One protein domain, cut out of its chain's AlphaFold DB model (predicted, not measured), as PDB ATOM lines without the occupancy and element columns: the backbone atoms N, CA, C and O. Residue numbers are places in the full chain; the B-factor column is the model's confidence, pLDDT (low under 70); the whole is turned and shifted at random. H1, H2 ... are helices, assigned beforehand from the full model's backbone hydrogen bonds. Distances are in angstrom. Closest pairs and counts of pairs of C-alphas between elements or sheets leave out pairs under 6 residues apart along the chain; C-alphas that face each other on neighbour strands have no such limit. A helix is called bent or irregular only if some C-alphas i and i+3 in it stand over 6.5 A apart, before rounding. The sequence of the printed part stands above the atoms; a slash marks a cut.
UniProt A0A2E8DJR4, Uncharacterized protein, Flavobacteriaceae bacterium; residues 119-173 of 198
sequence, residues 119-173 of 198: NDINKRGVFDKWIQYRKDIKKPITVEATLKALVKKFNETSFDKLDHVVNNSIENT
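AT A GLANCE: This is residues 119 to 173 of the 198 residues of an uncharacterized protein of Flavobacteriaceae bacterium (UniProt A0A2E8DJR4). H2 and H3 form a V with the tight turn of residues 157 to 158 at its point, and the longest helix, H1, lies over one side of the V, between its two arms. The three helices come together near the point of the V and fan out from there; H3 runs nearly side by side with H1, while H2 splays away from it, and residues 137 to 143 bridge the open end from H1 to H2. The printed part has 55 residues with three named helices, in the order H1, H2, H3, and no named strand; the class is all helix. The whole is compact, with a radius of gyration of the C-alphas of 11.1 A, and its rounded outline spans 29 by 26 by 16 A.

IN THESE COORDINATES: H1 covers residues 119 to 136 and measures 26.7 A from first to last C-alpha; it begins at C-alpha 119, at (-29.237, 34.478, -8.732). After seven residues comes H2, residues 144 to 156, 18.5 A long, beginning at C-alpha 144, at (-50.521, 32.121, 3.850). Two residues further on begins H3, residues 159 to 171, 18.2 A long, which ends at C-alpha 171, at (-38.253, 12.718, -8.415). The three helices are neither bent nor irregular.

HOW THE PARTS SIT: H1 touches both other helices. With H2 it forms a helical hairpin, the two running opposite ways at a shallow tilt of 34 degrees, only just short of steep. They touch through residues 120 to 127 of H1 and residues 154 to 155 of H2 alone, and their closest C-alphas, those of Lys 123 and Phe 154, are 7.2 A apart. H1 and H3 touch and run the same way at a shallow tilt of 17 degrees; their closest C-alphas, those of Lys 123 and Phe 159, are 6.0 A apart, and their centres 10.7 A. H2 and H3 are close but not clearly touching, with the closest C-alphas, those of Phe 154 and Leu 162, 7.1 A apart. They run opposite ways at a steep tilt of 51 degrees, and their centres are 15.8 A apart. In H1, H2 and H3 every O i to N i+4 pair is within hydrogen-bond range.

THE WHOLE: The two C-alphas farthest apart are those of Asn 119 and Lys 138, at 29.8 A, and the first and last printed C-alphas, of Asn 119 and Thr 173, are 26.8 A apart. The printed part has no cut. The link from H1 to H2 is short and that from H2 to H3 is tight. The mean pLDDT of the printed part is 78.6; residues 119 to 120 and residue 173 are under 70, where the model's confidence is low.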
ATOM      1  N   ASN A 119     -28.996  35.589  -9.646       64.38
ATOM      2  CA  ASN A 119     -29.237  34.478  -8.732       64.38
ATOM      3  C   ASN A 119     -30.658  34.495  -8.131       64.38
ATOM      4  O   ASN A 119     -31.282  33.447  -7.973       64.38
ATOM      5  N   ASP A 120     -31.217  35.675  -7.855       65.50
ATOM      6  CA  ASP A 120     -32.560  35.818  -7.272       65.50
ATOM      7  C   ASP A 120     -33.677  35.596  -8.299       65.50
ATOM      8  O   ASP A 120     -34.803  35.237  -7.947       65.50
ATOM      9  N   ILE A 121     -33.386  35.778  -9.589       70.25
ATOM     10  CA  ILE A 121     -34.304  35.432 -10.683       70.25
ATOM     11  C   ILE A 121     -34.416  33.908 -10.807       70.25
ATOM     12  O   ILE A 121     -35.522  33.367 -10.866       70.25
ATOM     13  N   ASN A 122     -33.286  33.201 -10.758       73.19
ATOM     14  CA  ASN A 122     -33.266  31.744 -10.880       73.19
ATOM     15  C   ASN A 122     -33.975  31.054  -9.701       73.19
ATOM     16  O   ASN A 122     -34.770  30.135  -9.908       73.19
ATOM     17  N   LYS A 123     -33.780  31.547  -8.468       76.69
ATOM     18  CA  LYS A 123     -34.491  31.045  -7.275       76.69
ATOM     19  C   LYS A 123     -36.013  31.165  -7.396       76.69
ATOM     20  O   LYS A 123     -36.732  30.240  -7.014       76.69
ATOM     21  N   ARG A 124     -36.505  32.278  -7.952       74.50
ATOM     22  CA  ARG A 124     -37.940  32.495  -8.208       74.50
ATOM     23  C   ARG A 124     -38.494  31.487  -9.205       74.50
ATOM     24  O   ARG A 124     -39.491  30.838  -8.910       74.50
ATOM     25  N   GLY A 125     -37.805  31.286 -10.329       79.81
ATOM     26  CA  GLY A 125     -38.237  30.329 -11.351       79.81
ATOM     27  C   GLY A 125     -38.376  28.900 -10.814       79.81
ATOM     28  O   GLY A 125     -39.331  28.199 -11.150       79.81
ATOM     29  N   VAL A 126     -37.464  28.476  -9.936       77.62
ATOM     30  CA  VAL A 126     -37.517  27.158  -9.279       77.62
ATOM     31  C   VAL A 126     -38.691  27.064  -8.293       77.62
ATOM     32  O   VAL A 126     -39.409  26.061  -8.276       77.62
ATOM     33  N   PHE A 127     -38.946  28.120  -7.515       81.50
ATOM     34  CA  PHE A 127     -40.094  28.185  -6.604       81.50
ATOM     35  C   PHE A 127     -41.436  28.145  -7.348       81.50
ATOM     36  O   PHE A 127     -42.338  27.395  -6.965       81.50
ATOM     37  N   ASP A 128     -41.563  28.896  -8.442       81.06
ATOM     38  CA  ASP A 128     -42.791  28.965  -9.234       81.06
ATOM     39  C   ASP A 128     -43.125  27.621  -9.886       81.06
ATOM     40  O   ASP A 128     -44.271  27.170  -9.809       81.06
ATOM     41  N   LYS A 129     -42.123  26.931 -10.451       80.94
ATOM     42  CA  LYS A 129     -42.282  25.561 -10.974       80.94
ATOM     43  C   LYS A 129     -42.824  24.613  -9.904       80.94
ATOM     44  O   LYS A 129     -43.747  23.841 -10.166       80.94
ATOM     45  N   TRP A 130     -42.298  24.706  -8.684       79.94
ATOM     46  CA  TRP A 130     -42.737  23.873  -7.565       79.94
ATOM     47  C   TRP A 130     -44.181  24.178  -7.124       79.94
ATOM     48  O   TRP A 130     -44.963  23.257  -6.868       79.94
ATOM     49  N   ILE A 131     -44.573  25.455  -7.075       81.50
ATOM     50  CA  ILE A 131     -45.943  25.861  -6.726       81.50
ATOM     51  C   ILE A 131     -46.954  25.446  -7.799       81.50
ATOM     52  O   ILE A 131     -48.043  24.990  -7.442       81.50
ATOM     53  N   GLN A 132     -46.624  25.596  -9.086       80.38
ATOM     54  CA  GLN A 132     -47.516  25.186 -10.178       80.38
ATOM     55  C   GLN A 132     -47.787  23.687 -10.130       80.38
ATOM     56  O   GLN A 132     -48.943  23.281 -10.056       80.38
ATOM     57  N   TYR A 133     -46.742  22.874  -9.995       75.62
ATOM     58  CA  TYR A 133     -46.917  21.430  -9.906       75.62
ATOM     59  C   TYR A 133     -47.774  21.005  -8.699       75.62
ATOM     60  O   TYR A 133     -48.620  20.117  -8.803       75.62
ATOM     61  N   ARG A 134     -47.635  21.668  -7.537       77.19
ATOM     62  CA  ARG A 134     -48.507  21.405  -6.374       77.19
ATOM     63  C   ARG A 134     -49.992  21.641  -6.659       77.19
ATOM     64  O   ARG A 134     -50.837  20.975  -6.049       77.19
ATOM     65  N   LYS A 135     -50.321  22.584  -7.545       81.88
ATOM     66  CA  LYS A 135     -51.698  22.797  -8.008       81.88
ATOM     67  C   LYS A 135     -52.151  21.643  -8.899       81.88
ATOM     68  O   LYS A 135     -53.258  21.152  -8.688       81.88
ATOM     69  N   ASP A 136     -51.288  21.168  -9.794       78.69
ATOM     70  CA  ASP A 136     -51.592  20.065 -10.718       78.69
ATOM     71  C   ASP A 136     -51.921  18.762  -9.973       78.69
ATOM     72  O   ASP A 136     -52.911  18.098 -10.278       78.69
ATOM     73  N   ILE A 137     -51.185  18.444  -8.901       78.06
ATOM     74  CA  ILE A 137     -51.469  17.273  -8.042       78.06
ATOM     75  C   ILE A 137     -52.620  17.485  -7.046       78.06
ATOM     76  O   ILE A 137     -52.803  16.680  -6.129       78.06
ATOM     77  N   LYS A 138     -53.389  18.574  -7.179       80.12
ATOM     78  CA  LYS A 138     -54.515  18.938  -6.301       80.12
ATOM     79  C   LYS A 138     -54.143  19.018  -4.811       80.12
ATOM     80  O   LYS A 138     -54.993  18.810  -3.945       80.12
ATOM     81  N   LYS A 139     -52.889  19.368  -4.494       78.44
ATOM     82  CA  LYS A 139     -52.404  19.626  -3.123       78.44
ATOM     83  C   LYS A 139     -51.876  21.064  -2.982       78.44
ATOM     84  O   LYS A 139     -50.708  21.258  -2.617       78.44
ATOM     85  N   PRO A 140     -52.701  22.090  -3.273       80.56
ATOM     86  CA  PRO A 140     -52.268  23.476  -3.173       80.56
ATOM     87  C   PRO A 140     -51.967  23.848  -1.719       80.56
ATOM     88  O   PRO A 140     -52.640  23.411  -0.786       80.56
ATOM     89  N   ILE A 141     -50.963  24.701  -1.526       76.88
ATOM     90  CA  ILE A 141     -50.721  25.330  -0.227       76.88
ATOM     91  C   ILE A 141     -51.683  26.510  -0.117       76.88
ATOM     92  O   ILE A 141     -51.530  27.507  -0.814       76.88
ATOM     93  N   THR A 142     -52.686  26.377   0.742       77.44
ATOM     94  CA  THR A 142     -53.722  27.398   0.965       77.44
ATOM     95  C   THR A 142     -53.423  28.299   2.161       77.44
ATOM     96  O   THR A 142     -54.060  29.333   2.331       77.44
ATOM     97  N   VAL A 143     -52.449  27.918   2.992       83.56
ATOM     98  CA  VAL A 143     -52.094  28.635   4.220       83.56
ATOM     99  C   VAL A 143     -51.038  29.702   3.926       83.56
ATOM    100  O   VAL A 143     -49.891  29.386   3.601       83.56
ATOM    101  N   GLU A 144     -51.404  30.972   4.101       76.69
ATOM    102  CA  GLU A 144     -50.521  32.121   3.850       76.69
ATOM    103  C   GLU A 144     -49.269  32.135   4.737       76.69
ATOM    104  O   GLU A 144     -48.182  32.476   4.273       76.69
ATOM    105  N   ALA A 145     -49.394  31.737   6.007       75.31
ATOM    106  CA  ALA A 145     -48.263  31.669   6.933       75.31
ATOM    107  C   ALA A 145     -47.188  30.681   6.446       75.31
ATOM    108  O   ALA A 145     -45.994  30.980   6.481       75.31
ATOM    109  N   THR A 146     -47.615  29.535   5.912       78.12
ATOM    110  CA  THR A 146     -46.730  28.514   5.343       78.12
ATOM    111  C   THR A 146     -46.035  29.021   4.083       78.12
ATOM    112  O   THR A 146     -44.833  28.814   3.927       78.12
ATOM    113  N   LEU A 147     -46.759  29.731   3.208       79.56
ATOM    114  CA  LEU A 147     -46.178  30.363   2.019       79.56
ATOM    115  C   LEU A 147     -45.112  31.397   2.396       79.56
ATOM    116  O   LEU A 147     -44.014  31.361   1.848       79.56
ATOM    117  N   LYS A 148     -45.384  32.263   3.379       79.75
ATOM    118  CA  LYS A 148     -44.409  33.251   3.872       79.75
ATOM    119  C   LYS A 148     -43.153  32.589   4.446       79.75
ATOM    120  O   LYS A 148     -42.044  33.026   4.148       79.75
ATOM    121  N   ALA A 149     -43.311  31.518   5.227       81.56
ATOM    122  CA  ALA A 149     -42.185  30.766   5.783       81.56
ATOM    123  C   ALA A 149     -41.335  30.087   4.694       81.56
ATOM    124  O   ALA A 149     -40.107  30.084   4.778       81.56
ATOM    125  N   LEU A 150     -41.980  29.545   3.657       81.88
ATOM    126  CA  LEU A 150     -41.304  28.951   2.503       81.88
ATOM    127  C   LEU A 150     -40.524  29.997   1.710       81.88
ATOM    128  O   LEU A 150     -39.342  29.797   1.474       81.88
ATOM    129  N   VAL A 151     -41.141  31.130   1.367       80.25
ATOM    130  CA  VAL A 151     -40.470  32.224   0.645       80.25
ATOM    131  C   VAL A 151     -39.244  32.713   1.414       80.25
ATOM    132  O   VAL A 151     -38.174  32.873   0.831       80.25
ATOM    133  N   LYS A 152     -39.363  32.872   2.739       83.19
ATOM    134  CA  LYS A 152     -38.232  33.229   3.601       83.19
ATOM    135  C   LYS A 152     -37.091  32.208   3.493       83.19
ATOM    136  O   LYS A 152     -35.964  32.598   3.202       83.19
ATOM    137  N   LYS A 153     -37.387  30.910   3.630       80.50
ATOM    138  CA  LYS A 153     -36.382  29.843   3.478       80.50
ATOM    139  C   LYS A 153     -35.760  29.796   2.081       80.50
ATOM    140  O   LYS A 153     -34.561  29.561   1.964       80.50
ATOM    141  N   PHE A 154     -36.546  30.010   1.027       79.62
ATOM    142  CA  PHE A 154     -36.050  30.039  -0.351       79.62
ATOM    143  C   PHE A 154     -35.078  31.202  -0.571       79.62
ATOM    144  O   PHE A 154     -34.030  31.015  -1.177       79.62
ATOM    145  N   ASN A 155     -35.361  32.379  -0.016       78.00
ATOM    146  CA  ASN A 155     -34.458  33.524  -0.141       78.00
ATOM    147  C   ASN A 155     -33.139  33.308   0.623       78.00
ATOM    148  O   ASN A 155     -32.071  33.633   0.107       78.00
ATOM    149  N   GLU A 156     -33.207  32.704   1.813       79.88
ATOM    150  CA  GLU A 156     -32.049  32.416   2.677       79.88
ATOM    151  C   GLU A 156     -31.132  31.298   2.139       79.88
ATOM    152  O   GLU A 156     -29.979  31.189   2.555       79.88
ATOM    153  N   THR A 157     -31.610  30.462   1.213       80.00
ATOM    154  CA  THR A 157     -30.868  29.291   0.719       80.00
ATOM    155  C   THR A 157     -30.075  29.608  -0.559       80.00
ATOM    156  O   THR A 157     -30.495  30.426  -1.381       80.00
ATOM    157  N   SER A 158     -28.912  28.967  -0.752       81.38
ATOM    158  CA  SER A 158     -28.149  29.051  -2.007       81.38
ATOM    159  C   SER A 158     -28.907  28.399  -3.170       81.38
ATOM    160  O   SER A 158     -29.686  27.467  -2.972       81.38
ATOM    161  N   PHE A 159     -28.684  28.885  -4.394       77.31
ATOM    162  CA  PHE A 159     -29.398  28.397  -5.576       77.31
ATOM    163  C   PHE A 159     -29.148  26.908  -5.853       77.31
ATOM    164  O   PHE A 159     -30.112  26.167  -6.006       77.31
ATOM    165  N   ASP A 160     -27.897  26.450  -5.781       77.38
ATOM    166  CA  ASP A 160     -27.539  25.040  -6.017       77.38
ATOM    167  C   ASP A 160     -28.275  24.087  -5.065       77.38
ATOM    168  O   ASP A 160     -28.745  23.014  -5.444       77.38
ATOM    169  N   LYS A 161     -28.435  24.516  -3.807       80.69
ATOM    170  CA  LYS A 161     -29.176  23.758  -2.802       80.69
ATOM    171  C   LYS A 161     -30.677  23.760  -3.091       80.69
ATOM    172  O   LYS A 161     -31.331  22.748  -2.864       80.69
ATOM    173  N   LEU A 162     -31.231  24.866  -3.579       82.56
ATOM    174  CA  LEU A 162     -32.650  24.956  -3.928       82.56
ATOM    175  C   LEU A 162     -33.005  24.100  -5.133       82.56
ATOM    176  O   LEU A 162     -33.998  23.377  -5.072       82.56
ATOM    177  N   ASP A 163     -32.193  24.162  -6.184       81.06
ATOM    178  CA  ASP A 163     -32.389  23.362  -7.389       81.06
ATOM    179  C   ASP A 163     -32.370  21.865  -7.042       81.06
ATOM    180  O   ASP A 163     -33.315  21.141  -7.348       81.06
ATOM    181  N   HIS A 164     -31.390  21.430  -6.242       82.00
ATOM    182  CA  HIS A 164     -31.316  20.052  -5.754       82.00
ATOM    183  C   HIS A 164     -32.532  19.634  -4.912       82.00
ATOM    184  O   HIS A 164     -33.112  18.573  -5.130       82.00
ATOM    185  N   VAL A 165     -32.944  20.457  -3.943       82.38
ATOM    186  CA  VAL A 165     -34.064  20.129  -3.043       82.38
ATOM    187  C   VAL A 165     -35.388  20.059  -3.803       82.38
ATOM    188  O   VAL A 165     -36.217  19.194  -3.505       82.38
ATOM    189  N   VAL A 166     -35.599  20.953  -4.772       82.62
ATOM    190  CA  VAL A 166     -36.803  20.932  -5.600       82.62
ATOM    191  C   VAL A 166     -36.781  19.723  -6.520       82.62
ATOM    192  O   VAL A 166     -37.737  18.957  -6.452       82.62
ATOM    193  N   ASN A 167     -35.702  19.477  -7.268       81.50
ATOM    194  CA  ASN A 167     -35.592  18.325  -8.173       81.50
ATOM    195  C   ASN A 167     -35.753  16.986  -7.428       81.50
ATOM    196  O   ASN A 167     -36.564  16.163  -7.841       81.50
ATOM    197  N   ASN A 168     -35.146  16.819  -6.248       81.88
ATOM    198  CA  ASN A 168     -35.369  15.636  -5.403       81.88
ATOM    199  C   ASN A 168     -36.831  15.490  -4.955       81.88
ATOM    200  O   ASN A 168     -37.334  14.373  -4.810       81.88
ATOM    201  N   SER A 169     -37.517  16.606  -4.684       81.88
ATOM    202  CA  SER A 169     -38.949  16.594  -4.374       81.88
ATOM    203  C   SER A 169     -39.744  16.098  -5.580       81.88
ATOM    204  O   SER A 169     -40.644  15.280  -5.408       81.88
ATOM    205  N   ILE A 170     -39.369  16.540  -6.788       76.12
ATOM    206  CA  ILE A 170     -39.996  16.113  -8.041       76.12
ATOM    207  C   ILE A 170     -39.837  14.610  -8.261       76.12
ATOM    208  O   ILE A 170     -40.825  13.904  -8.469       76.12
ATOM    209  N   GLU A 171     -38.607  14.117  -8.159       78.00
ATOM    210  CA  GLU A 171     -38.253  12.718  -8.415       78.00
ATOM    211  C   GLU A 171     -38.909  11.753  -7.415       78.00
ATOM    212  O   GLU A 171     -39.370  10.679  -7.796       78.00
ATOM    213  N   ASN A 172     -39.044  12.149  -6.146       78.44
ATOM    214  CA  ASN A 172     -39.603  11.303  -5.085       78.44
ATOM    215  C   ASN A 172     -41.114  11.481  -4.888       78.44
ATOM    216  O   ASN A 172     -41.609  11.437  -3.757       78.44
ATOM    217  N   THR A 173     -41.882  11.696  -5.957       69.06
ATOM    218  CA  THR A 173     -43.355  11.838  -5.897       69.06
ATOM    219  C   THR A 173     -43.844  12.928  -4.926       69.06
ATOM    220  O   THR A 173     -44.959  12.873  -4.404       69.06
TER     221      THR A 173